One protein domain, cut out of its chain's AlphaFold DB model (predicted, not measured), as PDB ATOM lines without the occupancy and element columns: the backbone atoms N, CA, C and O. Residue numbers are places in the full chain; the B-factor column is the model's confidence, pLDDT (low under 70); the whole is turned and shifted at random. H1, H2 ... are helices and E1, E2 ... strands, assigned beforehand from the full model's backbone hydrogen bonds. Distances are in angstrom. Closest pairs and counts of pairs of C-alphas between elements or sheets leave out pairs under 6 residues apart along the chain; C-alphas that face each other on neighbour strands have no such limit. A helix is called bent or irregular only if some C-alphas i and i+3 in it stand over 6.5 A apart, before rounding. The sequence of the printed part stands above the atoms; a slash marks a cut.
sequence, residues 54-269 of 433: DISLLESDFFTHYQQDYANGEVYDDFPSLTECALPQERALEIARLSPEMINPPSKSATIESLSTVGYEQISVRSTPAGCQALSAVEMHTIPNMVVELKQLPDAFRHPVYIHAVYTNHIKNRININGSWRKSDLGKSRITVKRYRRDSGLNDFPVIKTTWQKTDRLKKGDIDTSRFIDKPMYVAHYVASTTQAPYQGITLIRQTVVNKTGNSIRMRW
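What this domain is: This is residues 54 to 269 of the 433 residues of an uncharacterized protein of Alcanivorax borkumensis (strain ATCC 700651 / DSM 11573 / NCIMB 13689 / SK2) (UniProt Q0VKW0). A large, twisted antiparallel sheet of eight strands, its long strands E5 and E6 sharply bent, makes a curved wall with H1 over one face at E7, E8 and E9 and H2 over the opposite face at E2. The small hairpin E3 and E4 comes close to H2 through E4. The 216 printed residues hold four named helices and ten named strands, in the order H1 H2 H3 E1 E2 H4 E3 to E10, of mixed class. The whole is compact, with a radius of gyration of the C-alphas of 18.6 A and spans of 56 by 39 by 36 A.

How they stand to each other: H1, residues 56 to 72, is on the large sheet at a height of 9.6 A, over E7, residues 207 to 217, E8, residues 233 to 239, and E9, residues 247 to 257. Its closest C-alphas to E8 are those of Phe 62 and Ala 236, 6.8 A apart. H2, residues 89 to 95, is on the opposite face and runs across E2, residues 117 to 127, at 73 degrees on the local plane; the closest C-alphas are those of Ala 92 and Val 125, 6.4 A. H3, residues 100 to 103, and H4, residues 129 to 137, only graze the sheet. E1, residues 112 to 114, and E2 lie on one side of E5, residues 161 to 177, and E6, residues 180 to 199, on the other; N 113 and O 174 are 2.8 A apart, N 119 and O 168 2.9 A, N 167 and O 191 3.0 A. E3, residues 141 to 143, and E4, residues 150 to 152, form a hairpin, with N 141 and O 152 2.8 A apart. E5 to E9 and E10, residues 260 to 269, form a meander, each strand the antiparallel neighbour of the one before; N 192 and O 214 are 2.9 A apart, N 211 and O 235 2.8 A, N 236 and O 252 2.9 A, N 253 and O 264 2.9 A. Every O i to N i+4 pair is within hydrogen-bond range in H2, 11 of 13 in H1 and 4 of 5 in H4; H3 is too short for such a pair.

Where its parts are: H1, 25.0 A long, begins at C-alpha 56 (-12.443, 56.040, -9.701); it is only just irregular, with C-alphas 68 and 71 6.8 A apart. E5 spans 45.1 A and bends by 66 degrees at residue 164; E6 spans 52.5 A. E10 ends at C-alpha 269 (-18.239, 39.064, -11.471).

The domain as a whole: The two C-alphas farthest apart, those of Ser 81 and Asn 178, are 57.8 A apart. The printed part has no cut. The links H1 to H2 and E7 to E8 are long. Residues 100 to 112, 143 to 150 and 217 to 230 are among those with pLDDT under 70.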
ATOM      1  N   ASP A  54     -17.778  51.780 -12.052       92.81
ATOM      2  CA  ASP A  54     -16.999  52.966 -11.671       92.81
ATOM      3  C   ASP A  54     -15.837  52.573 -10.747       92.81
ATOM      4  O   ASP A  54     -16.037  52.111  -9.626       92.81
ATOM      5  N   ILE A  55     -14.608  52.749 -11.229       94.50
ATOM      6  CA  ILE A  55     -13.384  52.382 -10.512       94.50
ATOM      7  C   ILE A  55     -12.603  53.589  -9.990       94.50
ATOM      8  O   ILE A  55     -11.493  53.403  -9.501       94.50
ATOM      9  N   SER A  56     -13.163  54.800 -10.036       94.12
ATOM     10  CA  SER A  56     -12.443  56.040  -9.701       94.12
ATOM     11  C   SER A  56     -11.781  55.994  -8.312       94.12
ATOM     12  O   SER A  56     -10.641  56.427  -8.134       94.12
ATOM     13  N   LEU A  57     -12.459  55.400  -7.320       93.62
ATOM     14  CA  LEU A  57     -11.900  55.202  -5.975       93.62
ATOM     15  C   LEU A  57     -10.690  54.253  -5.973       93.62
ATOM     16  O   LEU A  57      -9.706  54.512  -5.283       93.62
ATOM     17  N   LEU A  58     -10.746  53.175  -6.760       96.12
ATOM     18  CA  LEU A  58      -9.665  52.191  -6.863       96.12
ATOM     19  C   LEU A  58      -8.458  52.764  -7.608       96.12
ATOM     20  O   LEU A  58      -7.322  52.477  -7.247       96.12
ATOM     21  N   GLU A  59      -8.692  53.589  -8.628       95.62
ATOM     22  CA  GLU A  59      -7.630  54.279  -9.363       95.62
ATOM     23  C   GLU A  59      -6.855  55.244  -8.456       95.62
ATOM     24  O   GLU A  59      -5.621  55.261  -8.484       95.62
ATOM     25  N   SER A  60      -7.562  56.002  -7.608       93.75
ATOM     26  CA  SER A  60      -6.948  56.916  -6.634       93.75
ATOM     27  C   SER A  60      -6.123  56.177  -5.573       93.75
ATOM     28  O   SER A  60      -5.015  56.603  -5.228       93.75
ATOM     29  N   ASP A  61      -6.648  55.067  -5.050       93.19
ATOM     30  CA  ASP A  61      -5.937  54.213  -4.093       93.19
ATOM     31  C   ASP A  61      -4.677  53.597  -4.726       93.19
ATOM     32  O   ASP A  61      -3.569  53.724  -4.194       93.19
ATOM     33  N   PHE A  62      -4.816  53.037  -5.932       95.00
ATOM     34  CA  PHE A  62      -3.704  52.477  -6.695       95.00
ATOM     35  C   PHE A  62      -2.599  53.503  -6.933       95.00
ATOM     36  O   PHE A  62      -1.425  53.188  -6.754       95.00
ATOM     37  N   PHE A  63      -2.958  54.722  -7.346       93.19
ATOM     38  CA  PHE A  63      -1.997  55.791  -7.602       93.19
ATOM     39  C   PHE A  63      -1.144  56.079  -6.362       93.19
ATOM     40  O   PHE A  63       0.083  56.143  -6.455       93.19
ATOM     41  N   THR A  64      -1.792  56.180  -5.198       89.19
ATOM     42  CA  THR A  64      -1.135  56.453  -3.914       89.19
ATOM     43  C   THR A  64      -0.124  55.361  -3.565       89.19
ATOM     44  O   THR A  64       1.039  55.660  -3.287       89.19
ATOM     45  N   HIS A  65      -0.531  54.092  -3.635       88.94
ATOM     46  CA  HIS A  65       0.353  52.979  -3.282       88.94
ATOM     47  C   HIS A  65       1.438  52.731  -4.316       88.94
ATOM     48  O   HIS A  65       2.586  52.515  -3.947       88.94
ATOM     49  N   TYR A  66       1.132  52.852  -5.607       91.38
ATOM     50  CA  TYR A  66       2.141  52.718  -6.651       91.38
ATOM     51  C   TYR A  66       3.289  53.720  -6.458       91.38
ATOM     52  O   TYR A  66       4.454  53.344  -6.592       91.38
ATOM     53  N   GLN A  67       2.983  54.981  -6.131       88.19
ATOM     54  CA  GLN A  67       4.011  56.003  -5.909       88.19
ATOM     55  C   GLN A  67       4.917  55.695  -4.710       88.19
ATOM     56  O   GLN A  67       6.115  55.971  -4.780       88.19
ATOM     57  N   GLN A  68       4.363  55.115  -3.645       84.81
ATOM     58  CA  GLN A  68       5.106  54.716  -2.447       84.81
ATOM     59  C   GLN A  68       5.950  53.460  -2.709       84.81
ATOM     60  O   GLN A  68       7.154  53.426  -2.465       84.81
ATOM     61  N   ASP A  69       5.326  52.438  -3.279       86.81
ATOM     62  CA  ASP A  69       5.845  51.076  -3.310       86.81
ATOM     63  C   ASP A  69       6.830  50.832  -4.458       86.81
ATOM     64  O   ASP A  69       7.865  50.173  -4.303       86.81
ATOM     65  N   TYR A  70       6.506  51.344  -5.648       85.38
ATOM     66  CA  TYR A  70       7.162  50.920  -6.882       85.38
ATOM     67  C   TYR A  70       8.639  51.317  -6.933       85.38
ATOM     68  O   TYR A  70       9.480  50.502  -7.325       85.38
ATOM     69  N   ALA A  71       8.954  52.552  -6.529       82.69
ATOM     70  CA  ALA A  71      10.320  53.075  -6.508       82.69
ATOM     71  C   ALA A  71      11.188  52.388  -5.442       82.69
ATOM     72  O   ALA A  71      12.372  52.146  -5.679       82.69
ATOM     73  N   ASN A  72      10.582  52.015  -4.313       84.38
ATOM     74  CA  ASN A  72      11.249  51.324  -3.208       84.38
ATOM     75  C   ASN A  72      11.447  49.827  -3.487       84.38
ATOM     76  O   ASN A  72      12.213  49.150  -2.801       84.38
ATOM     77  N   GLY A  73      10.786  49.302  -4.521       85.50
ATOM     78  CA  GLY A  73      10.815  47.885  -4.841       85.50
ATOM     79  C   GLY A  73      10.072  47.038  -3.814       85.50
ATOM     80  O   GLY A  73      10.489  45.908  -3.556       85.50
ATOM     81  N   GLU A  74       9.019  47.596  -3.215       86.31
ATOM     82  CA  GLU A  74       8.296  47.042  -2.072       86.31
ATOM     83  C   GLU A  74       6.779  47.021  -2.322       86.31
ATOM     84  O   GLU A  74       6.338  47.257  -3.445       86.31
ATOM     85  N   VAL A  75       5.979  46.643  -1.322       80.19
ATOM     86  CA  VAL A  75       4.497  46.623  -1.387       80.19
ATOM     87  C   VAL A  75       3.830  47.223  -0.143       80.19
ATOM     88  O   VAL A  75       2.677  46.888   0.133       80.19
ATOM     89  N   TYR A  76       4.596  48.007   0.624       74.12
ATOM     90  CA  TYR A  76       4.236  48.945   1.698       74.12
ATOM     91  C   TYR A  76       5.469  49.216   2.569       74.12
ATOM     92  O   TYR A  76       6.380  48.394   2.595       74.12
ATOM     93  N   ASP A  77       5.454  50.283   3.372       65.06
ATOM     94  CA  ASP A  77       6.540  50.594   4.320       65.06
ATOM     95  C   ASP A  77       6.276  50.103   5.767       65.06
ATOM     96  O   ASP A  77       7.182  50.113   6.599       65.06
ATOM     97  N   ASP A  78       5.058  49.646   6.099       68.50
ATOM     98  CA  ASP A  78       4.641  49.283   7.472       68.50
ATOM     99  C   ASP A  78       4.774  47.785   7.820       68.50
ATOM    100  O   ASP A  78       4.639  47.388   8.986       68.50
ATOM    101  N   PHE A  79       5.134  46.946   6.841       70.38
ATOM    102  CA  PHE A  79       5.395  45.518   7.042       70.38
ATOM    103  C   PHE A  79       6.494  45.178   8.075       70.38
ATOM    104  O   PHE A  79       6.459  44.050   8.573       70.38
ATOM    105  N   PRO A  80       7.457  46.057   8.450       70.75
ATOM    106  CA  PRO A  80       8.403  45.756   9.526       70.75
ATOM    107  C   PRO A  80       7.732  45.492  10.880       70.75
ATOM    108  O   PRO A  80       8.353  44.886  11.749       70.75
ATOM    109  N   SER A  81       6.470  45.905  11.058       84.06
ATOM    110  CA  SER A  81       5.656  45.570  12.233       84.06
ATOM    111  C   SER A  81       5.190  44.103  12.273       84.06
ATOM    112  O   SER A  81       4.721  43.630  13.309       84.06
ATOM    113  N   LEU A  82       5.322  43.366  11.164       92.25
ATOM    114  CA  LEU A  82       4.929  41.966  11.048       92.25
ATOM    115  C   LEU A  82       6.083  41.032  11.420       92.25
ATOM    116  O   LEU A  82       7.243  41.250  11.066       92.25
ATOM    117  N   THR A  83       5.743  39.927  12.075       93.56
ATOM    118  CA  THR A  83       6.698  38.892  12.476       93.56
ATOM    119  C   THR A  83       6.776  37.780  11.437       93.56
ATOM    120  O   THR A  83       5.770  37.437  10.816       93.56
ATOM    121  N   GLU A  84       7.959  37.189  11.272       95.25
ATOM    122  CA  GLU A  84       8.147  35.983  10.460       95.25
ATOM    123  C   GLU A  84       7.349  34.810  11.039       95.25
ATOM    124  O   GLU A  84       7.468  34.491  12.223       95.25
ATOM    125  N   CYS A  85       6.544  34.156  10.206       96.94
ATOM    126  CA  CYS A  85       5.779  32.988  10.608       96.94
ATOM    127  C   CYS A  85       6.642  31.724  10.499       96.94
ATOM    128  O   CYS A  85       7.197  31.429   9.442       96.94
ATOM    129  N   ALA A  86       6.701  30.932  11.570       95.88
ATOM    130  CA  ALA A  86       7.391  29.641  11.589       95.88
ATOM    131  C   ALA A  86       6.581  28.565  10.834       95.88
ATOM    132  O   ALA A  86       5.939  27.708  11.441       95.88
ATOM    133  N   LEU A  87       6.570  28.640   9.502       95.56
ATOM    134  CA  LEU A  87       5.840  27.727   8.622       95.56
ATOM    135  C   LEU A  87       6.797  26.746   7.925       95.56
ATOM    136  O   LEU A  87       7.880  27.155   7.499       95.56
ATOM    137  N   PRO A  88       6.397  25.475   7.722       94.31
ATOM    138  CA  PRO A  88       7.100  24.585   6.803       94.31
ATOM    139  C   PRO A  88       7.178  25.198   5.398       94.31
ATOM    140  O   PRO A  88       6.239  25.860   4.952       94.31
ATOM    141  N   GLN A  89       8.269  24.939   4.672       91.44
ATOM    142  CA  GLN A  89       8.498  25.533   3.349       91.44
ATOM    143  C   GLN A  89       7.354  25.253   2.364       91.44
ATOM    144  O   GLN A  89       6.928  26.159   1.654       91.44
ATOM    145  N   GLU A  90       6.828  24.026   2.339       89.69
ATOM    146  CA  GLU A  90       5.689  23.651   1.491       89.69
ATOM    147  C   GLU A  90       4.463  24.531   1.764       89.69
ATOM    148  O   GLU A  90       3.856  25.074   0.842       89.69
ATOM    149  N   ARG A  91       4.162  24.760   3.045       92.00
ATOM    150  CA  ARG A  91       3.043  25.601   3.462       92.00
ATOM    151  C   ARG A  91       3.260  27.064   3.087       92.00
ATOM    152  O   ARG A  91       2.338  27.724   2.609       92.00
ATOM    153  N   ALA A  92       4.480  27.568   3.262       93.19
ATOM    154  CA  ALA A  92       4.839  28.913   2.833       93.19
ATOM    155  C   ALA A  92       4.661  29.077   1.312       93.19
ATOM    156  O   ALA A  92       4.082  30.069   0.874       93.19
ATOM    157  N   LEU A  93       5.087  28.093   0.511       89.38
ATOM    158  CA  LEU A  93       4.931  28.092  -0.950       89.38
ATOM    159  C   LEU A  93       3.462  28.053  -1.382       89.38
ATOM    160  O   LEU A  93       3.089  28.754  -2.326       89.38
ATOM    161  N   GLU A  94       2.629  27.277  -0.687       87.25
ATOM    162  CA  GLU A  94       1.187  27.215  -0.929       87.25
ATOM    163  C   GLU A  94       0.523  28.578  -0.669       87.25
ATOM    164  O   GLU A  94      -0.149  29.118  -1.551       87.25
ATOM    165  N   ILE A  95       0.784  29.193   0.491       89.62
ATOM    166  CA  ILE A  95       0.288  30.538   0.843       89.62
ATOM    167  C   ILE A  95       0.794  31.584  -0.156       89.62
ATOM    168  O   ILE A  95       0.038  32.449  -0.609       89.62
ATOM    169  N   ALA A  96       2.064  31.478  -0.550       86.19
ATOM    170  CA  ALA A  96       2.681  32.341  -1.543       86.19
ATOM    171  C   ALA A  96       2.178  32.097  -2.961       86.19
ATOM    172  O   ALA A  96       2.514  32.887  -3.835       86.19
ATOM    173  N   ARG A  97       1.359  31.073  -3.229       82.19
ATOM    174  CA  ARG A  97       0.916  30.716  -4.586       82.19
ATOM    175  C   ARG A  97       2.101  30.493  -5.534       82.19
ATOM    176  O   ARG A  97       2.096  30.966  -6.670       82.19
ATOM    177  N   LEU A  98       3.145  29.851  -5.017       81.88
ATOM    178  CA  LEU A  98       4.408  29.583  -5.698       81.88
ATOM    179  C   LEU A  98       4.744  28.091  -5.679       81.88
ATOM    180  O   LEU A  98       5.913  27.753  -5.767       81.88
ATOM    181  N   SER A  99       3.775  27.186  -5.541       70.75
ATOM    182  CA  SER A  99       4.072  25.758  -5.684       70.75
ATOM    183  C   SER A  99       4.476  25.430  -7.136       70.75
ATOM    184  O   SER A  99       4.079  26.149  -8.063       70.75
ATOM    185  N   PRO A 100       5.255  24.354  -7.374       69.44
ATOM    186  CA  PRO A 100       5.708  24.001  -8.719       69.44
ATOM    187  C   PRO A 100       4.562  23.872  -9.725       69.44
ATOM    188  O   PRO A 100       4.675  24.376 -10.835       69.44
ATOM    189  N   GLU A 101       3.443  23.275  -9.316       67.12
ATOM    190  CA  GLU A 101       2.250  23.095 -10.153       67.12
ATOM    191  C   GLU A 101       1.554  24.420 -10.495       67.12
ATOM    192  O   GLU A 101       0.965  24.557 -11.564       67.12
ATOM    193  N   MET A 102       1.650  25.425  -9.619       66.69
ATOM    194  CA  MET A 102       1.074  26.752  -9.859       66.69
ATOM    195  C   MET A 102       1.939  27.603 -10.789       66.69
ATOM    196  O   MET A 102       1.410  28.440 -11.519       66.69
ATOM    197  N   ILE A 103       3.260  27.408 -10.762       66.38
ATOM    198  CA  ILE A 103       4.200  28.127 -11.633       66.38
ATOM    199  C   ILE A 103       4.316  27.434 -12.997       66.38
ATOM    200  O   ILE A 103       4.312  28.103 -14.028       66.38
ATOM    201  N   ASN A 104       4.400  26.103 -12.997       68.12
ATOM    202  CA  ASN A 104       4.578  25.249 -14.167       68.12
ATOM    203  C   ASN A 104       3.490  24.169 -14.183       68.12
ATOM    204  O   ASN A 104       3.760  23.008 -13.868       68.12
ATOM    205  N   PRO A 105       2.258  24.530 -14.553       63.59
ATOM    206  CA  PRO A 105       1.180  23.565 -14.590       63.59
ATOM    207  C   PRO A 105       1.438  22.452 -15.606       63.59
ATOM    208  O   PRO A 105       2.001  22.710 -16.680       63.59
ATOM    209  N   PRO A 106       0.993  21.218 -15.313       60.03
ATOM    210  CA  PRO A 106       1.066  20.134 -16.274       60.03
ATOM    211  C   PRO A 106       0.272  20.503 -17.531       60.03
ATOM    212  O   PRO A 106      -0.885  20.924 -17.476       60.03
ATOM    213  N   SER A 107       0.914  20.356 -18.690       61.31
ATOM    214  CA  SER A 107       0.259  20.587 -19.975       61.31
ATOM    215  C   SER A 107      -0.803  19.515 -20.214       61.31
ATOM    216  O   SER A 107      -0.506  18.325 -20.147       61.31
ATOM    217  N   LYS A 108      -2.024  19.930 -20.565       58.97
ATOM    218  CA  LYS A 108      -3.089  19.028 -21.044       58.97
ATOM    219  C   LYS A 108      -3.008  18.767 -22.558       58.97
ATOM    220  O   LYS A 108      -3.909  18.165 -23.133       58.97
ATOM    221  N   SER A 109      -1.962  19.254 -23.232       63.78
ATOM    222  CA  SER A 109      -1.801  19.130 -24.683       63.78
ATOM    223  C   SER A 109      -1.107  17.823 -25.070       63.78
ATOM    224  O   SER A 109      -0.020  17.530 -24.586       63.78
ATOM    225  N   ALA A 110      -1.659  17.101 -26.050       68.50
ATOM    226  CA  ALA A 110      -0.987  15.955 -26.676       68.50
ATOM    227  C   ALA A 110       0.237  16.357 -27.530       68.50
ATOM    228  O   ALA A 110       1.054  15.515 -27.902       68.50
ATOM    229  N   THR A 111       0.368  17.647 -27.858       66.31
ATOM    230  CA  THR A 111       1.406  18.178 -28.759       66.31
ATOM    231  C   THR A 111       2.491  18.977 -28.048       66.31
ATOM    232  O   THR A 111       3.517  19.272 -28.653       66.31
ATOM    233  N   ILE A 112       2.287  19.357 -26.785       67.62
ATOM    234  CA  ILE A 112       3.219  20.193 -26.023       67.62
ATOM    235  C   ILE A 112       3.313  19.649 -24.608       67.62
ATOM    236  O   ILE A 112       2.296  19.459 -23.951       67.62
ATOM    237  N   GLU A 113       4.527  19.491 -24.104       73.31
ATOM    238  CA  GLU A 113       4.784  19.158 -22.709       73.31
ATOM    239  C   GLU A 113       5.762  20.149 -22.094       73.31
ATOM    240  O   GLU A 113       6.799  20.469 -22.681       73.31
ATOM    241  N   SER A 114       5.417  20.624 -20.899       74.00
ATOM    242  CA  SER A 114       6.293  21.468 -20.098       74.00
ATOM    243  C   SER A 114       7.325  20.597 -19.390       74.00
ATOM    244  O   SER A 114       6.982  19.657 -18.681       74.00
ATOM    245  N   LEU A 115       8.596  20.929 -19.583       78.62
ATOM    246  CA  LEU A 115       9.754  20.388 -18.866       78.62
ATOM    247  C   LEU A 115      10.343  21.447 -17.921       78.62
ATOM    248  O   LEU A 115      11.523  21.388 -17.565       78.62
ATOM    249  N   SER A 116       9.554  22.477 -17.613       77.94
ATOM    250  CA  SER A 116      10.013  23.654 -16.894       77.94
ATOM    251  C   SER A 116      10.266  23.323 -15.426       77.94
ATOM    252  O   SER A 116       9.503  22.582 -14.805       77.94
ATOM    253  N   THR A 117      11.327  23.881 -14.848       82.94
ATOM    254  CA  THR A 117      11.696  23.643 -13.447       82.94
ATOM    255  C   THR A 117      11.702  24.936 -12.649       82.94
ATOM    256  O   THR A 117      12.018  26.006 -13.173       82.94
ATOM    257  N   VAL A 118      11.370  24.829 -11.362       84.31
ATOM    258  CA  VAL A 118      11.427  25.940 -10.410       84.31
ATOM    259  C   VAL A 118      12.407  25.597  -9.299       84.31
ATOM    260  O   VAL A 118      12.344  24.507  -8.738       84.31
ATOM    261  N   GLY A 119      13.306  26.524  -8.983       88.75
ATOM    262  CA  GLY A 119      14.174  26.440  -7.809       88.75
ATOM    263  C   GLY A 119      13.915  27.614  -6.875       88.75
ATOM    264  O   GLY A 119      14.081  28.756  -7.295       88.75
ATOM    265  N   TYR A 120      13.525  27.347  -5.630       90.50
ATOM    266  CA  TYR A 120      13.280  28.383  -4.623       90.50
ATOM    267  C   TYR A 120      14.587  28.764  -3.934       90.50
ATOM    268  O   TYR A 120      15.283  27.899  -3.411       90.50
ATOM    269  N   GLU A 121      14.919  30.051  -3.945       92.69
ATOM    270  CA  GLU A 121      16.104  30.583  -3.265       92.69
ATOM    271  C   GLU A 121      15.739  31.150  -1.895       92.69
ATOM    272  O   GLU A 121      16.464  30.961  -0.924       92.69
ATOM    273  N   GLN A 122      14.599  31.834  -1.818       93.50
ATOM    274  CA  GLN A 122      14.099  32.435  -0.596       93.50
ATOM    275  C   GLN A 122      12.577  32.409  -0.590       93.50
ATOM    276  O   GLN A 122      11.934  32.672  -1.609       93.50
ATOM    277  N   ILE A 123      12.008  32.145   0.580       94.44
ATOM    278  CA  ILE A 123      10.608  32.410   0.872       94.44
ATOM    279  C   ILE A 123      10.479  32.877   2.317       94.44
ATOM    280  O   ILE A 123      11.077  32.300   3.220       94.44
ATOM    281  N   SER A 124       9.725  33.948   2.502       94.19
ATOM    282  CA  SER A 124       9.415  34.562   3.781       94.19
ATOM    283  C   SER A 124       7.935  34.904   3.794       94.19
ATOM    284  O   SER A 124       7.402  35.437   2.815       94.19
ATOM    285  N   VAL A 125       7.269  34.555   4.890       95.88
ATOM    286  CA  VAL A 125       5.852  34.842   5.117       95.88
ATOM    287  C   VAL A 125       5.743  35.504   6.474       95.88
ATOM    288  O   VAL A 125       6.128  34.929   7.493       95.88
ATOM    289  N   ARG A 126       5.211  36.721   6.485       95.88
ATOM    290  CA  ARG A 126       5.082  37.547   7.679       95.88
ATOM    291  C   ARG A 126       3.635  37.905   7.938       95.88
ATOM    292  O   ARG A 126       2.873  38.198   7.017       95.88
ATOM    293  N   SER A 127       3.269  37.900   9.208       96.06
ATOM    294  CA  SER A 127       1.948  38.304   9.671       96.06
ATOM    295  C   SER A 127       2.014  38.754  11.133       96.06
ATOM    296  O   SER A 127       3.075  38.770  11.756       96.06
ATOM    297  N   THR A 128       0.864  39.125  11.688       94.50
ATOM    298  CA  THR A 128       0.686  39.270  13.142       94.50
ATOM    299  C   THR A 128       0.827  37.906  13.837       94.50
ATOM    300  O   THR A 128       0.638  36.882  13.176       94.50
ATOM    301  N   PRO A 129       1.056  37.842  15.162       94.12
ATOM    302  CA  PRO A 129       1.099  36.567  15.886       94.12
ATOM    303  C   PRO A 129      -0.151  35.696  15.671       94.12
ATOM    304  O   PRO A 129      -0.037  34.515  15.343       94.12
ATOM    305  N   ALA A 130      -1.347  36.294  15.753       94.31
ATOM    306  CA  ALA A 130      -2.610  35.609  15.468       94.31
ATOM    307  C   ALA A 130      -2.709  35.168  13.998       94.31
ATOM    308  O   ALA A 130      -3.156  34.063  13.700       94.31
ATOM    309  N   GLY A 131      -2.234  36.004  13.072       95.56
ATOM    310  CA  GLY A 131      -2.196  35.668  11.655       95.56
ATOM    311  C   GLY A 131      -1.253  34.511  11.339       95.56
ATOM    312  O   GLY A 131      -1.640  33.623  10.589       95.56
ATOM    313  N   CYS A 132      -0.068  34.443  11.952       96.19
ATOM    314  CA  CYS A 132       0.839  33.306  11.792       96.19
ATOM    315  C   CYS A 132       0.223  32.001  12.308       96.19
ATOM    316  O   CYS A 132       0.357  30.964  11.656       96.19
ATOM    317  N   GLN A 133      -0.500  32.051  13.432       94.81
ATOM    318  CA  GLN A 133      -1.251  30.900  13.935       94.81
ATOM    319  C   GLN A 133      -2.394  30.503  12.988       94.81
ATOM    320  O   GLN A 133      -2.613  29.322  12.751       94.81
ATOM    321  N   ALA A 134      -3.104  31.466  12.400       95.62
ATOM    322  CA  ALA A 134      -4.164  31.175  11.440       95.62
ATOM    323  C   ALA A 134      -3.609  30.600  10.122       95.62
ATOM    324  O   ALA A 134      -4.184  29.675   9.549       95.62
ATOM    325  N   LEU A 135      -2.464  31.099   9.648       96.19
ATOM    326  CA  LEU A 135      -1.813  30.637   8.418       96.19
ATOM    327  C   LEU A 135      -1.351  29.179   8.493       96.19
ATOM    328  O   LEU A 135      -1.303  28.514   7.456       96.19
ATOM    329  N   SER A 136      -1.036  28.657   9.679       92.56
ATOM    330  CA  SER A 136      -0.627  27.257   9.823       92.56
ATOM    331  C   SER A 136      -1.783  26.270   9.625       92.56
ATOM    332  O   SER A 136      -1.534  25.146   9.200       92.56
ATOM    333  N   ALA A 137      -3.029  26.695   9.867       89.75
ATOM    334  CA  ALA A 137      -4.203  25.819   9.873       89.75
ATOM    335  C   ALA A 137      -5.262  26.148   8.806       89.75
ATOM    336  O   ALA A 137      -6.123  25.315   8.540       89.75
ATOM    337  N   VAL A 138      -5.238  27.345   8.206       93.69
ATOM    338  CA  VAL A 138      -6.296  27.780   7.278       93.69
ATOM    339  C   VAL A 138      -6.406  26.869   6.053       93.69
ATOM    340  O   VAL A 138      -5.421  26.564   5.384       93.69
ATOM    341  N   GLU A 139      -7.618  26.463   5.705       92.00
ATOM    342  CA  GLU A 139      -7.840  25.735   4.463       92.00
ATOM    343  C   GLU A 139      -7.726  26.683   3.262       92.00
ATOM    344  O   GLU A 139      -8.287  27.782   3.248       92.00
ATOM    345  N   MET A 140      -6.955  26.281   2.253       87.94
ATOM    346  CA  MET A 140      -6.780  27.086   1.049       87.94
ATOM    347  C   MET A 140      -7.965  26.877   0.112       87.94
ATOM    348  O   MET A 140      -8.306  25.746  -0.219       87.94
ATOM    349  N   HIS A 141      -8.559  27.966  -0.371       84.19
ATOM    350  CA  HIS A 141      -9.646  27.901  -1.342       84.19
ATOM    351  C   HIS A 141      -9.099  27.640  -2.744       84.19
ATOM    352  O   HIS A 141      -8.240  28.383  -3.235       84.19
ATOM    353  N   THR A 142      -9.643  26.628  -3.414       73.81
ATOM    354  CA  THR A 142      -9.433  26.408  -4.848       73.81
ATOM    355  C   THR A 142     -10.279  27.398  -5.633       73.81
ATOM    356  O   THR A 142     -11.485  27.502  -5.422       73.81
ATOM    357  N   ILE A 143      -9.655  28.140  -6.545       64.81
ATOM    358  CA  ILE A 143     -10.367  29.064  -7.425       64.81
ATOM    359  C   ILE A 143     -10.952  28.256  -8.595       64.81
ATOM    360  O   ILE A 143     -10.168  27.727  -9.391       64.81
ATOM    361  N   PRO A 144     -12.287  28.161  -8.733       50.84
ATOM    362  CA  PRO A 144     -12.901  27.463  -9.856       50.84
ATOM    363  C   PRO A 144     -12.575  28.157 -11.191       50.84
ATOM    364  O   PRO A 144     -12.314  29.360 -11.245       50.84
ATOM    365  N   ASN A 145     -12.608  27.386 -12.282       47.31
ATOM    366  CA  ASN A 145     -12.529  27.874 -13.668       47.31
ATOM    367  C   ASN A 145     -11.201  28.515 -14.113       47.31
ATOM    368  O   ASN A 145     -11.177  29.367 -15.004       47.31
ATOM    369  N   MET A 146     -10.068  28.073 -13.565       49.03
ATOM    370  CA  MET A 146      -8.775  28.273 -14.224       49.03
ATOM    371  C   MET A 146      -8.283  26.967 -14.847       49.03
ATOM    372  O   MET A 146      -8.551  25.881 -14.347       49.03
ATOM    373  N   VAL A 147      -7.527  27.077 -15.947       44.94
ATOM    374  CA  VAL A 147      -6.860  25.943 -16.632       44.94
ATOM    375  C   VAL A 147      -5.999  25.115 -15.657       44.94
ATOM    376  O   VAL A 147      -5.675  23.957 -15.928       44.94
ATOM    377  N   VAL A 148      -5.676  25.721 -14.513       51.94
ATOM    378  CA  VAL A 148      -4.861  25.230 -13.411       51.94
ATOM    379  C   VAL A 148      -5.613  25.416 -12.094       51.94
ATOM    380  O   VAL A 148      -6.215  26.469 -11.873       51.94
ATOM    381  N   GLU A 149      -5.566  24.421 -11.211       56.62
ATOM    382  CA  GLU A 149      -6.121  24.535  -9.861       56.62
ATOM    383  C   GLU A 149      -5.232  25.472  -9.038       56.62
ATOM    384  O   GLU A 149      -4.187  25.081  -8.519       56.62
ATOM    385  N   LEU A 150      -5.604  26.753  -8.957       66.62
ATOM    386  CA  LEU A 150      -4.906  27.685  -8.076       66.62
ATOM    387  C   LEU A 150      -5.577  27.689  -6.716       66.62
ATOM    388  O   LEU A 150      -6.742  28.063  -6.582       66.62
ATOM    389  N   LYS A 151      -4.784  27.366  -5.705       75.38
ATOM    390  CA  LYS A 151      -5.121  27.594  -4.309       75.38
ATOM    391  C   LYS A 151      -4.819  29.040  -3.918       75.38
ATOM    392  O   LYS A 151      -3.847  29.637  -4.392       75.38
ATOM    393  N   GLN A 152      -5.646  29.624  -3.063       81.81
ATOM    394  CA  GLN A 152      -5.396  30.927  -2.448       81.81
ATOM    395  C   GLN A 152      -5.954  30.985  -1.026       81.81
ATOM    396  O   GLN A 152      -6.809  30.186  -0.653       81.81
ATOM    397  N   LEU A 153      -5.491  31.963  -0.245       87.44
ATOM    398  CA  LEU A 153      -6.124  32.265   1.035       87.44
ATOM    399  C   LEU A 153      -7.598  32.634   0.806       87.44
ATOM    400  O   LEU A 153      -7.873  33.397  -0.129       87.44
ATOM    401  N   PRO A 154      -8.519  32.159   1.663       86.12
ATOM    402  CA  PRO A 154      -9.915  32.564   1.621       86.12
ATOM    403  C   PRO A 154     -10.049  34.087   1.636       86.12
ATOM    404  O   PRO A 154      -9.310  34.784   2.340       86.12
ATOM    405  N   ASP A 155     -11.025  34.626   0.913       78.62
ATOM    406  CA  ASP A 155     -11.291  36.068   0.941       78.62
ATOM    407  C   ASP A 155     -11.740  36.533   2.337       78.62
ATOM    408  O   ASP A 155     -11.393  37.632   2.766       78.62
ATOM    409  N   ALA A 156     -12.360  35.637   3.113       82.06
ATOM    410  CA  ALA A 156     -12.715  35.855   4.513       82.06
ATOM    411  C   ALA A 156     -11.521  35.880   5.487       82.06
ATOM    412  O   ALA A 156     -11.698  36.296   6.629       82.06
ATOM    413  N   PHE A 157     -10.311  35.467   5.088       89.62
ATOM    414  CA  PHE A 157      -9.128  35.606   5.947       89.62
ATOM    415  C   PHE A 157      -8.902  37.106   6.227       89.62
ATOM    416  O   PHE A 157      -8.989  37.911   5.305       89.62
ATOM    417  N   ARG A 158      -8.644  37.552   7.460       85.88
ATOM    418  CA  ARG A 158      -8.562  39.007   7.758       85.88
ATOM    419  C   ARG A 158      -7.204  39.493   8.244       85.88
ATOM    420  O   ARG A 158      -6.977  40.695   8.271       85.88
ATOM    421  N   HIS A 159      -6.280  38.595   8.570       92.12
ATOM    422  CA  HIS A 159      -4.957  39.023   9.016       92.12
ATOM    423  C   HIS A 159      -4.120  39.555   7.845       92.12
ATOM    424  O   HIS A 159      -4.221  39.013   6.735       92.12
ATOM    425  N   PRO A 160      -3.280  40.580   8.082       93.94
ATOM    426  CA  PRO A 160      -2.339  41.050   7.081       93.94
ATOM    427  C   PRO A 160      -1.305  39.960   6.791       93.94
ATOM    428  O   PRO A 160      -0.822  39.301   7.712       93.94
ATOM    429  N   VAL A 161      -0.968  39.745   5.523       95.00
ATOM    430  CA  VAL A 161       0.005  38.726   5.107       95.00
ATOM    431  C   VAL A 161       0.958  39.337   4.104       95.00
ATOM    432  O   VAL A 161       0.560  39.632   2.976       95.00
ATOM    433  N   TYR A 162       2.207  39.506   4.520       95.69
ATOM    434  CA  TYR A 162       3.301  39.913   3.653       95.69
ATOM    435  C   TYR A 162       4.099  38.682   3.226       95.69
ATOM    436  O   TYR A 162       4.371  37.787   4.026       95.69
ATOM    437  N   ILE A 163       4.464  38.626   1.953       94.38
ATOM    438  CA  ILE A 163       5.188  37.512   1.353       94.38
ATOM    439  C   ILE A 163       6.341  38.084   0.554       94.38
ATOM    440  O   ILE A 163       6.117  38.899  -0.337       94.38
ATOM    441  N   HIS A 164       7.548  37.595   0.810       94.50
ATOM    442  CA  HIS A 164       8.716  37.864  -0.015       94.50
ATOM    443  C   HIS A 164       9.309  36.541  -0.480       94.50
ATOM    444  O   HIS A 164       9.640  35.678   0.329       94.50
ATOM    445  N   ALA A 165       9.443  36.373  -1.790       92.31
ATOM    446  CA  ALA A 165      10.057  35.189  -2.357       92.31
ATOM    447  C   ALA A 165      10.993  35.534  -3.511       92.31
ATOM    448  O   ALA A 165      10.720  36.420  -4.323       92.31
ATOM    449  N   VAL A 166      12.074  34.766  -3.596       92.62
ATOM    450  CA  VAL A 166      13.019  34.778  -4.707       92.62
ATOM    451  C   VAL A 166      13.130  33.356  -5.225       92.62
ATOM    452  O   VAL A 166      13.414  32.422  -4.473       92.62
ATOM    453  N   TYR A 167      12.885  33.169  -6.514       88.38
ATOM    454  CA  TYR A 167      12.951  31.857  -7.141       88.38
ATOM    455  C   TYR A 167      13.473  31.962  -8.562       88.38
ATOM    456  O   TYR A 167      13.430  33.011  -9.198       88.38
ATOM    457  N   THR A 168      13.963  30.849  -9.085       87.44
ATOM    458  CA  THR A 168      14.351  30.733 -10.482       87.44
ATOM    459  C   THR A 168      13.350  29.888 -11.230       87.44
ATOM    460  O   THR A 168      12.957  28.829 -10.750       87.44
ATOM    461  N   ASN A 169      12.961  30.346 -12.414       81.25
ATOM    462  CA  ASN A 169      12.156  29.571 -13.343       81.25
ATOM    463  C   ASN A 169      12.991  29.273 -14.590       81.25
ATOM    464  O   ASN A 169      13.473  30.196 -15.258       81.25
ATOM    465  N   HIS A 170      13.182  27.988 -14.883       82.69
ATOM    466  CA  HIS A 170      13.783  27.519 -16.125       82.69
ATOM    467  C   HIS A 170      12.672  27.022 -17.034       82.69
ATOM    468  O   HIS A 170      12.136  25.936 -16.825       82.69
ATOM    469  N   ILE A 171      12.345  27.812 -18.053       74.38
ATOM    470  CA  ILE A 171      11.264  27.475 -18.970       74.38
ATOM    471  C   ILE A 171      11.809  26.557 -20.061       74.38
ATOM    472  O   ILE A 171      12.620  26.956 -20.898       74.38
ATOM    473  N   LYS A 172      11.326  25.318 -20.067       75.00
ATOM    474  CA  LYS A 172      11.651  24.304 -21.068       75.00
ATOM    475  C   LYS A 172      10.376  23.627 -21.513       75.00
ATOM    476  O   LYS A 172       9.544  23.273 -20.691       75.00
ATOM    477  N   ASN A 173      10.259  23.378 -22.806       75.06
ATOM    478  CA  ASN A 173       9.139  22.637 -23.367       75.06
ATOM    479  C   ASN A 173       9.651  21.569 -24.328       75.06
ATOM    480  O   ASN A 173      10.734  21.697 -24.901       75.06
ATOM    481  N   ARG A 174       8.850  20.534 -24.560       77.25
ATOM    482  CA  ARG A 174       8.972  19.677 -25.736       77.25
ATOM    483  C   ARG A 174       7.702  19.776 -26.565       77.25
ATOM    484  O   ARG A 174       6.604  19.755 -26.025       77.25
ATOM    485  N   ILE A 175       7.863  19.918 -27.872       74.88
ATOM    486  CA  ILE A 175       6.768  20.095 -28.825       74.88
ATOM    487  C   ILE A 175       6.835  18.950 -29.827       74.88
ATOM    488  O   ILE A 175       7.898  18.685 -30.391       74.88
ATOM    489  N   ASN A 176       5.712  18.276 -30.048       71.25
ATOM    490  CA  ASN A 176       5.558  17.280 -31.091       71.25
ATOM    491  C   ASN A 176       5.256  17.989 -32.414       71.25
ATOM    492  O   ASN A 176       4.224  18.641 -32.563       71.25
ATOM    493  N   ILE A 177       6.177  17.882 -33.367       72.88
ATOM    494  CA  ILE A 177       6.020  18.409 -34.720       72.88
ATOM    495  C   ILE A 177       6.066  17.214 -35.665       72.88
ATOM    496  O   ILE A 177       7.117  16.591 -35.819       72.88
ATOM    497  N   ASN A 178       4.929  16.900 -36.292       77.38
ATOM    498  CA  ASN A 178       4.778  15.804 -37.256       77.38
ATOM    499  C   ASN A 178       5.278  14.446 -36.720       77.38
ATOM    500  O   ASN A 178       6.028  13.742 -37.391       77.38
ATOM    501  N   GLY A 179       4.917  14.100 -35.481       80.00
ATOM    502  CA  GLY A 179       5.311  12.842 -34.836       80.00
ATOM    503  C   GLY A 179       6.699  12.860 -34.189       80.00
ATOM    504  O   GLY A 179       7.073  11.891 -33.537       80.00
ATOM    505  N   SER A 180       7.464  13.949 -34.324       80.69
ATOM    506  CA  SER A 180       8.799  14.089 -33.735       80.69
ATOM    507  C   SER A 180       8.816  15.093 -32.586       80.69
ATOM    508  O   SER A 180       8.500  16.270 -32.766       80.69
ATOM    509  N   TRP A 181       9.265  14.656 -31.410       83.25
ATOM    510  CA  TRP A 181       9.437  15.530 -30.249       83.25
ATOM    511  C   TRP A 181      10.693  16.394 -30.367       83.25
ATOM    512  O   TRP A 181      11.805  15.888 -30.517       83.25
ATOM    513  N   ARG A 182      10.532  17.713 -30.242       79.62
ATOM    514  CA  ARG A 182      11.631  18.687 -30.230       79.62
ATOM    515  C   ARG A 182      11.647  19.471 -28.931       79.62
ATOM    516  O   ARG A 182      10.616  19.987 -28.513       79.62
ATOM    517  N   LYS A 183      12.821  19.592 -28.310       81.50
ATOM    518  CA  LYS A 183      13.011  20.405 -27.102       81.50
ATOM    519  C   LYS A 183      13.187  21.877 -27.473       81.50
ATOM    520  O   LYS A 183      13.871  22.203 -28.440       81.50
ATOM    521  N   SER A 184      12.592  22.746 -26.672       70.81
ATOM    522  CA  SER A 184      12.780  24.189 -26.686       70.81
ATOM    523  C   SER A 184      13.220  24.616 -25.294       70.81
ATOM    524  O   SER A 184      12.492  24.393 -24.329       70.81
ATOM    525  N   ASP A 185      14.400  25.219 -25.202       73.94
ATOM    526  CA  ASP A 185      14.853  25.937 -24.012       73.94
ATOM    527  C   ASP A 185      14.580  27.424 -24.252       73.94
ATOM    528  O   ASP A 185      14.878  27.944 -25.328       73.94
ATOM    529  N   LEU A 186      13.879  28.051 -23.313       66.12
ATOM    530  CA  LEU A 186      13.515  29.466 -23.366       66.12
ATOM    531  C   LEU A 186      14.314  30.283 -22.343       66.12
ATOM    532  O   LEU A 186      14.098  31.491 -22.209       66.12
ATOM    533  N   GLY A 187      15.234  29.627 -21.639       72.81
ATOM    534  CA  GLY A 187      16.168  30.245 -20.727       72.81
ATOM    535  C   GLY A 187      15.707  30.229 -19.276       72.81
ATOM    536  O   GLY A 187      14.631  29.748 -18.900       72.81
ATOM    537  N   LYS A 188      16.588  30.770 -18.435       79.00
ATOM    538  CA  LYS A 188      16.411  30.849 -16.991       79.00
ATOM    539  C   LYS A 188      16.222  32.300 -16.560       79.00
ATOM    540  O   LYS A 188      17.004  33.183 -16.919       79.00
ATOM    541  N   SER A 189      15.205  32.527 -15.742       79.19
ATOM    542  CA  SER A 189      14.936  33.813 -15.102       79.19
ATOM    543  C   SER A 189      14.980  33.662 -13.587       79.19
ATOM    544  O   SER A 189      14.653  32.598 -13.059       79.19
ATOM    545  N   ARG A 190      15.410  34.716 -12.898       85.88
ATOM    546  CA  ARG A 190      15.276  34.879 -11.453       85.88
ATOM    547  C   ARG A 190      14.139  35.858 -11.212       85.88
ATOM    548  O   ARG A 190      14.122  36.934 -11.798       85.88
ATOM    549  N   ILE A 191      13.174  35.475 -10.398       85.31
ATOM    550  CA  ILE A 191      11.976  36.253 -10.118       85.31
ATOM    551  C   ILE A 191      12.004  36.605  -8.640       85.31
ATOM    552  O   ILE A 191      12.101  35.723  -7.789       85.31
ATOM    553  N   THR A 192      11.922  37.899  -8.360       89.88
ATOM    554  CA  THR A 192      11.676  38.429  -7.021       89.88
ATOM    555  C   THR A 192      10.231  38.878  -6.972       89.88
ATOM    556  O   THR A 192       9.803  39.667  -7.816       89.88
ATOM    557  N   VAL A 193       9.475  38.379  -6.004       90.56
ATOM    558  CA  VAL A 193       8.078  38.754  -5.806       90.56
ATOM    559  C   VAL A 193       7.845  39.144  -4.358       90.56
ATOM    560  O   VAL A 193       8.270  38.455  -3.431       90.56
ATOM    561  N   LYS A 194       7.149  40.262  -4.186       93.50
ATOM    562  CA  LYS A 194       6.699  40.789  -2.907       93.50
ATOM    563  C   LYS A 194       5.198  40.980  -2.993       93.50
ATOM    564  O   LYS A 194       4.707  41.529  -3.978       93.50
ATOM    565  N   ARG A 195       4.454  40.452  -2.025       93.19
ATOM    566  CA  ARG A 195       2.989  40.521  -2.003       93.19
ATOM    567  C   ARG A 195       2.511  40.930  -0.637       93.19
ATOM    568  O   ARG A 195       3.039  40.432   0.353       93.19
ATOM    569  N   TYR A 196       1.482  41.761  -0.595       93.19
ATOM    570  CA  TYR A 196       0.875  42.151   0.660       93.19
ATOM    571  C   TYR A 196      -0.642  42.104   0.569       93.19
ATOM    572  O   TYR A 196      -1.257  42.708  -0.304       93.19
ATOM    573  N   ARG A 197      -1.244  41.311   1.449       92.94
ATOM    574  CA  ARG A 197      -2.691  41.198   1.622       92.94
ATOM    575  C   ARG A 197      -3.062  41.904   2.910       92.94
ATOM    576  O   ARG A 197      -2.523  41.534   3.947       92.94
ATOM    577  N   ARG A 198      -3.983  42.860   2.859       91.31
ATOM    578  CA  ARG A 198      -4.337  43.713   4.002       91.31
ATOM    579  C   ARG A 198      -5.719  44.340   3.837       91.31
ATOM    580  O   ARG A 198      -6.347  44.178   2.791       91.31
ATOM    581  N   ASP A 199      -6.154  45.052   4.868       90.38
ATOM    582  CA  ASP A 199      -7.315  45.935   4.799       90.38
ATOM    583  C   ASP A 199      -7.025  47.117   3.860       90.38
ATOM    584  O   ASP A 199      -5.926  47.675   3.887       90.38
ATOM    585  N   SER A 200      -7.973  47.451   2.991       89.81
ATOM    586  CA  SER A 200      -7.837  48.561   2.040       89.81
ATOM    587  C   SER A 200      -8.302  49.908   2.602       89.81
ATOM    588  O   SER A 200      -8.015  50.938   2.007       89.81
ATOM    589  N   GLY A 201      -9.073  49.922   3.693       90.12
ATOM    590  CA  GLY A 201      -9.820  51.092   4.158       90.12
ATOM    591  C   GLY A 201     -11.049  51.444   3.306       90.12
ATOM    592  O   GLY A 201     -11.736  52.417   3.608       90.12
ATOM    593  N   LEU A 202     -11.354  50.670   2.257       91.94
ATOM    594  CA  LEU A 202     -12.490  50.891   1.361       91.94
ATOM    595  C   LEU A 202     -13.653  49.966   1.730       91.94
ATOM    596  O   LEU A 202     -13.527  48.746   1.642       91.94
ATOM    597  N   ASN A 203     -14.815  50.535   2.066       91.62
ATOM    598  CA  ASN A 203     -16.002  49.762   2.464       91.62
ATOM    599  C   ASN A 203     -16.428  48.738   1.401       91.62
ATOM    600  O   ASN A 203     -16.698  47.578   1.714       91.62
ATOM    601  N   ASP A 204     -16.443  49.163   0.140       93.38
ATOM    602  CA  ASP A 204     -16.893  48.341  -0.983       93.38
ATOM    603  C   ASP A 204     -15.884  47.256  -1.369       93.38
ATOM    604  O   ASP A 204     -16.275  46.213  -1.899       93.38
ATOM    605  N   PHE A 205     -14.608  47.459  -1.038       94.19
ATOM    606  CA  PHE A 205     -13.506  46.568  -1.385       94.19
ATOM    607  C   PHE A 205     -12.556  46.362  -0.200       94.19
ATOM    608  O   PHE A 205     -11.400  46.769  -0.285       94.19
ATOM    609  N   PRO A 206     -12.989  45.725   0.900       92.19
ATOM    610  CA  PRO A 206     -12.321  45.783   2.206       92.19
ATOM    611  C   PRO A 206     -10.965  45.073   2.270       92.19
ATOM    612  O   PRO A 206     -10.284  45.127   3.289       92.19
ATOM    613  N   VAL A 207     -10.569  44.346   1.223       92.12
ATOM    614  CA  VAL A 207      -9.269  43.672   1.164       92.12
ATOM    615  C   VAL A 207      -8.570  44.046  -0.129       92.12
ATOM    616  O   VAL A 207      -9.116  43.862  -1.217       92.12
ATOM    617  N   ILE A 208      -7.319  44.477  -0.004       92.88
ATOM    618  CA  ILE A 208      -6.408  44.691  -1.125       92.88
ATOM    619  C   ILE A 208      -5.271  43.668  -1.066       92.88
ATOM    620  O   ILE A 208      -4.736  43.346  -0.002       92.88
ATOM    621  N   LYS A 209      -4.920  43.119  -2.230       92.38
ATOM    622  CA  LYS A 209      -3.760  42.249  -2.444       92.38
ATOM    623  C   LYS A 209      -2.828  42.955  -3.429       92.38
ATOM    624  O   LYS A 209      -3.097  42.945  -4.631       92.38
ATOM    625  N   THR A 210      -1.755  43.567  -2.941       93.69
ATOM    626  CA  THR A 210      -0.735  44.212  -3.775       93.69
ATOM    627  C   THR A 210       0.375  43.230  -4.131       93.69
ATOM    628  O   THR A 210       0.654  42.267  -3.412       93.69
ATOM    629  N   THR A 211       0.986  43.406  -5.296       92.38
ATOM    630  CA  THR A 211       2.127  42.616  -5.752       92.38
ATOM    631  C   THR A 211       3.096  43.506  -6.499       92.38
ATOM    632  O   THR A 211       2.727  44.123  -7.493       92.38
ATOM    633  N   TRP A 212       4.347  43.478  -6.065       93.06
ATOM    634  CA  TRP A 212       5.488  43.975  -6.807       93.06
ATOM    635  C   TRP A 212       6.310  42.775  -7.262       93.06
ATOM    636  O   TRP A 212       6.615  41.874  -6.476       93.06
ATOM    637  N   GLN A 213       6.648  42.719  -8.544       89.12
ATOM    638  CA  GLN A 213       7.408  41.605  -9.095       89.12
ATOM    639  C   GLN A 213       8.466  42.101 -10.060       89.12
ATOM    640  O   GLN A 213       8.157  42.816 -11.005       89.12
ATOM    641  N   LYS A 214       9.696  41.626  -9.894       87.19
ATOM    642  CA  LYS A 214      10.801  41.870 -10.814       87.19
ATOM    643  C   LYS A 214      11.315  40.554 -11.375       87.19
ATOM    644  O   LYS A 214      11.487  39.583 -10.640       87.19
ATOM    645  N   THR A 215      11.598  40.546 -12.671       82.12
ATOM    646  CA  THR A 215      12.191  39.405 -13.366       82.12
ATOM    647  C   THR A 215      13.571  39.801 -13.870       82.12
ATOM    648  O   THR A 215      13.690  40.634 -14.760       82.12
ATOM    649  N   ASP A 216      14.611  39.185 -13.319       78.00
ATOM    650  CA  ASP A 216      15.993  39.330 -13.761       78.00
ATOM    651  C   ASP A 216      16.362  38.165 -14.690       78.00
ATOM    652  O   ASP A 216      16.225  36.986 -14.344       78.00
ATOM    653  N   ARG A 217      16.866  38.459 -15.891       69.50
ATOM    654  CA  ARG A 217      17.359  37.412 -16.799       69.50
ATOM    655  C   ARG A 217      18.760  36.973 -16.401       69.50
ATOM    656  O   ARG A 217      19.689  37.778 -16.357       69.50
ATOM    657  N   LEU A 218      18.938  35.673 -16.181       58.69
ATOM    658  CA  LEU A 218      20.244  35.095 -15.887       58.69
ATOM    659  C   LEU A 218      20.910  34.727 -17.217       58.69
ATOM    660  O   LEU A 218      20.599  33.701 -17.818       58.69
ATOM    661  N   LYS A 219      21.790  35.599 -17.722       56.66
ATOM    662  CA  LYS A 219      22.513  35.389 -18.986       56.66
ATOM    663  C   LYS A 219      23.245  34.038 -18.992       56.66
ATOM    664  O   LYS A 219      24.328  33.921 -18.424       56.66
ATOM    665  N   LYS A 220      22.716  33.055 -19.727       42.91
ATOM    666  CA  LYS A 220      23.528  32.067 -20.454       42.91
ATOM    667  C   LYS A 220      22.716  31.411 -21.578       42.91
ATOM    668  O   LYS A 220      21.854  30.589 -21.313       42.91
ATOM    669  N   GLY A 221      23.038  31.762 -22.826       50.66
ATOM    670  CA  GLY A 221      22.751  30.931 -24.005       50.66
ATOM    671  C   GLY A 221      21.555  31.293 -24.893       50.66
ATOM    672  O   GLY A 221      21.559  30.859 -26.040       50.66
ATOM    673  N   ASP A 222      20.596  32.108 -24.445       39.78
ATOM    674  CA  ASP A 222      19.397  32.435 -25.235       39.78
ATOM    675  C   ASP A 222      19.316  33.902 -25.689       39.78
ATOM    676  O   ASP A 222      19.795  34.812 -25.014       39.78
ATOM    677  N   ILE A 223      18.714  34.061 -26.878       45.69
ATOM    678  CA  ILE A 223      18.256  35.255 -27.617       45.69
ATOM    679  C   ILE A 223      18.528  36.597 -26.915       45.69
ATOM    680  O   ILE A 223      17.976  36.876 -25.848       45.69
ATOM    681  N   ASP A 224      19.311  37.464 -27.578       43.19
ATOM    682  CA  ASP A 224      19.590  38.831 -27.127       43.19
ATOM    683  C   ASP A 224      18.289  39.599 -26.870       43.19
ATOM    684  O   ASP A 224      17.577  40.046 -27.771       43.19
ATOM    685  N   THR A 225      17.984  39.705 -25.587       44.47
ATOM    686  CA  THR A 225      16.811  40.361 -25.036       44.47
ATOM    687  C   THR A 225      17.206  41.568 -24.197       44.47
ATOM    688  O   THR A 225      16.355  42.156 -23.544       44.47
ATOM    689  N   SER A 226      18.477  41.991 -24.284       44.78
ATOM    690  CA  SER A 226      18.981  43.229 -23.670       44.78
ATOM    691  C   SER A 226      18.212  44.477 -24.113       44.78
ATOM    692  O   SER A 226      18.278  45.511 -23.459       44.78
ATOM    693  N   ARG A 227      17.472  44.367 -25.221       47.16
ATOM    694  CA  ARG A 227      16.634  45.417 -25.802       47.16
ATOM    695  C   ARG A 227      15.212  45.467 -25.237       47.16
ATOM    696  O   ARG A 227      14.446  46.334 -25.640       47.16
ATOM    697  N   PHE A 228      14.833  44.531 -24.367       52.50
ATOM    698  CA  PHE A 228      13.565  44.584 -23.641       52.50
ATOM    699  C   PHE A 228      13.806  45.203 -22.273       52.50
ATOM    700  O   PHE A 228      14.751  44.840 -21.574       52.50
ATOM    701  N   ILE A 229      12.945  46.141 -21.901       54.44
ATOM    702  CA  ILE A 229      13.066  46.836 -20.628       54.44
ATOM    703  C   ILE A 229      12.353  45.975 -19.588       54.44
ATOM    704  O   ILE A 229      11.127  45.977 -19.493       54.44
ATOM    705  N   ASP A 230      13.126  45.197 -18.833       63.34
ATOM    706  CA  ASP A 230      12.608  44.404 -17.719       63.34
ATOM    707  C   ASP A 230      12.377  45.344 -16.516       63.34
ATOM    708  O   ASP A 230      13.229  45.497 -15.638       63.34
ATOM    709  N   LYS A 231      11.227  46.032 -16.502       73.56
ATOM    710  CA  LYS A 231      10.762  46.794 -15.334       73.56
ATOM    711  C   LYS A 231       9.949  45.909 -14.389       73.56
ATOM    712  O   LYS A 231       9.332  44.939 -14.841       73.56
ATOM    713  N   PRO A 232       9.918  46.238 -13.089       80.31
ATOM    714  CA  PRO A 232       8.989  45.596 -12.183       80.31
ATOM    715  C   PRO A 232       7.535  45.768 -12.640       80.31
ATOM    716  O   PRO A 232       7.157  46.777 -13.230       80.31
ATOM    717  N   MET A 233       6.716  44.767 -12.364       88.38
ATOM    718  CA  MET A 233       5.266  44.824 -12.482       88.38
ATOM    719  C   MET A 233       4.681  45.203 -11.123       88.38
ATOM    720  O   MET A 233       5.120  44.668 -10.104       88.38
ATOM    721  N   TYR A 234       3.659  46.057 -11.130       92.75
ATOM    722  CA  TYR A 234       2.851  46.366  -9.955       92.75
ATOM    723  C   TYR A 234       1.389  45.987 -10.198       92.75
ATOM    724  O   TYR A 234       0.816  46.304 -11.242       92.75
ATOM    725  N   VAL A 235       0.786  45.283  -9.246       94.12
ATOM    726  CA  VAL A 235      -0.600  44.809  -9.314       94.12
ATOM    727  C   VAL A 235      -1.291  45.119  -7.999       94.12
ATOM    728  O   VAL A 235      -0.758  44.774  -6.950       94.12
ATOM    729  N   ALA A 236      -2.500  45.666  -8.057       95.69
ATOM    730  CA  ALA A 236      -3.412  45.737  -6.925       95.69
ATOM    731  C   ALA A 236      -4.692  44.972  -7.259       95.69
ATOM    732  O   ALA A 236      -5.333  45.222  -8.279       95.69
ATOM    733  N   HIS A 237      -5.056  44.015  -6.415       94.31
ATOM    734  CA  HIS A 237      -6.302  43.271  -6.532       94.31
ATOM    735  C   HIS A 237      -7.213  43.590  -5.349       94.31
ATOM    736  O   HIS A 237      -6.902  43.239  -4.210       94.31
ATOM    737  N   TYR A 238      -8.340  44.217  -5.652       95.19
ATOM    738  CA  TYR A 238      -9.383  44.622  -4.727       95.19
ATOM    739  C   TYR A 238     -10.445  43.531  -4.661       95.19
ATOM    740  O   TYR A 238     -11.075  43.201  -5.669       95.19
ATOM    741  N   VAL A 239     -10.623  42.948  -3.480       91.69
ATOM    742  CA  VAL A 239     -11.647  41.931  -3.225       91.69
ATOM    743  C   VAL A 239     -12.942  42.640  -2.873       91.69
ATOM    744  O   VAL A 239     -12.968  43.435  -1.934       91.69
ATOM    745  N   ALA A 240     -14.000  42.353  -3.624       91.94
ATOM    746  CA  ALA A 240     -15.297  42.974  -3.422       91.94
ATOM    747  C   ALA A 240     -15.935  42.515  -2.101       91.94
ATOM    748  O   ALA A 240     -15.810  41.361  -1.684       91.94
ATOM    749  N   SER A 241     -16.627  43.433  -1.435       90.50
ATOM    750  CA  SER A 241     -17.536  43.111  -0.337       90.50
ATOM    751  C   SER A 241     -18.816  42.453  -0.864       90.50
ATOM    752  O   SER A 241     -19.142  42.517  -2.048       90.50
ATOM    753  N   THR A 242     -19.599  41.854   0.032       86.88
ATOM    754  CA  THR A 242     -20.889  41.248  -0.330       86.88
ATOM    755  C   THR A 242     -21.917  42.268  -0.823       86.88
ATOM    756  O   THR A 242     -22.846  41.890  -1.528       86.88
ATOM    757  N   THR A 243     -21.774  43.551  -0.469       87.38
ATOM    758  CA  THR A 243     -22.658  44.629  -0.943       87.38
ATOM    759  C   THR A 243     -22.387  45.016  -2.394       87.38
ATOM    760  O   THR A 243     -23.239  45.635  -3.016       87.38
ATOM    761  N   GLN A 244     -21.238  44.613  -2.942       88.19
ATOM    762  CA  GLN A 244     -20.854  44.834  -4.336       88.19
ATOM    763  C   GLN A 244     -21.198  43.654  -5.249       88.19
ATOM    764  O   GLN A 244     -20.713  43.585  -6.379       88.19
ATOM    765  N   ALA A 245     -22.041  42.720  -4.794       83.56
ATOM    766  CA  ALA A 245     -22.581  41.689  -5.669       83.56
ATOM    767  C   ALA A 245     -23.193  42.336  -6.938       83.56
ATOM    768  O   ALA A 245     -23.894  43.343  -6.831       83.56
ATOM    769  N   PRO A 246     -22.931  41.793  -8.141       89.00
ATOM    770  CA  PRO A 246     -22.320  40.487  -8.389       89.00
ATOM    771  C   PRO A 246     -20.784  40.473  -8.506       89.00
ATOM    772  O   PRO A 246     -20.203  39.438  -8.848       89.00
ATOM    773  N   TYR A 247     -20.098  41.595  -8.287       91.31
ATOM    774  CA  TYR A 247     -18.646  41.658  -8.427       91.31
ATOM    775  C   TYR A 247     -17.939  40.849  -7.340       91.31
ATOM    776  O   TYR A 247     -18.310  40.863  -6.172       91.31
ATOM    777  N   GLN A 248     -16.883  40.147  -7.750       88.00
ATOM    778  CA  GLN A 248     -16.013  39.367  -6.866       88.00
ATOM    779  C   GLN A 248     -14.689  40.094  -6.620       88.00
ATOM    780  O   GLN A 248     -14.094  40.001  -5.546       88.00
ATOM    781  N   GLY A 249     -14.211  40.841  -7.616       91.06
ATOM    782  CA  GLY A 249     -13.036  41.677  -7.449       91.06
ATOM    783  C   GLY A 249     -12.585  42.366  -8.724       91.06
ATOM    784  O   GLY A 249     -12.908  41.958  -9.845       91.06
ATOM    785  N   ILE A 250     -11.787  43.405  -8.527       95.44
ATOM    786  CA  ILE A 250     -11.232  44.251  -9.580       95.44
ATOM    787  C   ILE A 250      -9.717  44.281  -9.407       95.44
ATOM    788  O   ILE A 250      -9.196  44.366  -8.301       95.44
ATOM    789  N   THR A 251      -8.985  44.138 -10.503       95.69
ATOM    790  CA  THR A 251      -7.523  44.128 -10.516       95.69
ATOM    791  C   THR A 251      -7.024  45.252 -11.397       95.69
ATOM    792  O   THR A 251      -7.362  45.299 -12.579       95.69
ATOM    793  N   LEU A 252      -6.187  46.102 -10.826       97.19
ATOM    794  CA  LEU A 252      -5.479  47.167 -11.507       97.19
ATOM    795  C   LEU A 252      -4.014  46.752 -11.659       97.19
ATOM    796  O   LEU A 252      -3.385  46.277 -10.710       97.19
ATOM    797  N   ILE A 253      -3.484  46.843 -12.874       94.00
ATOM    798  CA  ILE A 253      -2.157  46.333 -13.230       94.00
ATOM    799  C   ILE A 253      -1.400  47.436 -13.943       94.00
ATOM    800  O   ILE A 253      -1.903  47.977 -14.921       94.00
ATOM    801  N   ARG A 254      -0.157  47.687 -13.538       93.44
ATOM    802  CA  ARG A 254       0.791  48.495 -14.299       93.44
ATOM    803  C   ARG A 254       2.040  47.681 -14.585       93.44
ATOM    804  O   ARG A 254       2.688  47.165 -13.674       93.44
ATOM    805  N   GLN A 255       2.362  47.530 -15.863       86.50
ATOM    806  CA  GLN A 255       3.465  46.675 -16.294       86.50
ATOM    807  C   GLN A 255       4.098  47.159 -17.592       86.50
ATOM    808  O   GLN A 255       3.447  47.807 -18.411       86.50
ATOM    809  N   THR A 256       5.352  46.763 -17.800       79.56
ATOM    810  CA  THR A 256       6.053  46.954 -19.069       79.56
ATOM    811  C   THR A 256       5.955  45.695 -19.925       79.56
ATOM    812  O   THR A 256       6.483  44.622 -19.609       79.56
ATOM    813  N   VAL A 257       5.283  45.821 -21.063       70.38
ATOM    814  CA  VAL A 257       5.244  44.793 -22.100       70.38
ATOM    815  C   VAL A 257       6.138  45.253 -23.241       70.38
ATOM    816  O   VAL A 257       5.860  46.241 -23.912       70.38
ATOM    817  N   VAL A 258       7.227  44.511 -23.461       68.06
ATOM    818  CA  VAL A 258       8.263  44.817 -24.459       68.06
ATOM    819  C   VAL A 258       9.033  46.095 -24.100       68.06
ATOM    820  O   VAL A 258      10.067  46.011 -23.442       68.06
ATOM    821  N   ASN A 259       8.519  47.250 -24.501       70.25
ATOM    822  CA  ASN A 259       9.060  48.586 -24.249       70.25
ATOM    823  C   ASN A 259       7.954  49.596 -23.908       70.25
ATOM    824  O   ASN A 259       8.227  50.790 -23.825       70.25
ATOM    825  N   LYS A 260       6.709  49.128 -23.746       77.12
ATOM    826  CA  LYS A 260       5.561  49.969 -23.420       77.12
ATOM    827  C   LYS A 260       5.098  49.690 -22.004       77.12
ATOM    828  O   LYS A 260       4.760  48.552 -21.680       77.12
ATOM    829  N   THR A 261       5.097  50.724 -21.181       85.88
ATOM    830  CA  THR A 261       4.575  50.700 -19.820       85.88
ATOM    831  C   THR A 261       3.189  51.310 -19.829       85.88
ATOM    832  O   THR A 261       3.043  52.463 -20.225       85.88
ATOM    833  N   GLY A 262       2.196  50.561 -19.365       90.50
ATOM    834  CA  GLY A 262       0.822  51.039 -19.316       90.50
ATOM    835  C   GLY A 262      -0.035  50.271 -18.321       90.50
ATOM    836  O   GLY A 262       0.420  49.312 -17.684       90.50
ATOM    837  N   ASN A 263      -1.274  50.732 -18.193       93.75
ATOM    838  CA  ASN A 263      -2.238  50.234 -17.228       93.75
ATOM    839  C   ASN A 263      -3.230  49.244 -17.854       93.75
ATOM    840  O   ASN A 263      -3.706  49.434 -18.970       93.75
ATOM    841  N   SER A 264      -3.593  48.205 -17.115       93.50
ATOM    842  CA  SER A 264      -4.641  47.258 -17.490       93.50
ATOM    843  C   SER A 264      -5.618  47.077 -16.335       93.50
ATOM    844  O   SER A 264      -5.223  47.075 -15.168       93.50
ATOM    845  N   ILE A 265      -6.883  46.863 -16.672       95.44
ATOM    846  CA  ILE A 265      -7.968  46.594 -15.731       95.44
ATOM    847  C   ILE A 265      -8.453  45.174 -15.973       95.44
ATOM    848  O   ILE A 265      -8.640  44.756 -17.116       95.44
ATOM    849  N   ARG A 266      -8.703  44.430 -14.903       92.75
ATOM    850  CA  ARG A 266      -9.393  43.146 -14.965       92.75
ATOM    851  C   ARG A 266     -10.514  43.105 -13.942       92.75
ATOM    852  O   ARG A 266     -10.258  43.292 -12.759       92.75
ATOM    853  N   MET A 267     -11.719  42.775 -14.377       93.25
ATOM    854  CA  MET A 267     -12.889  42.638 -13.511       93.25
ATOM    855  C   MET A 267     -13.397  41.203 -13.517       93.25
ATOM    856  O   MET A 267     -13.379  40.542 -14.556       93.25
ATOM    857  N   ARG A 268     -13.853  40.740 -12.352       90.00
ATOM    858  CA  ARG A 268     -14.517  39.448 -12.174       90.00
ATOM    859  C   ARG A 268     -15.854  39.647 -11.481       90.00
ATOM    860  O   ARG A 268     -15.910  40.313 -10.445       90.00
ATOM    861  N   TRP A 269     -16.894  39.043 -12.030       91.88
ATOM    862  CA  TRP A 269     -18.239  39.064 -11.471       91.88
ATOM    863  C   TRP A 269     -18.957  37.760 -11.791       91.88
ATOM    864  O   TRP A 269     -18.476  36.949 -12.586       91.88
TER     865      TRP A 269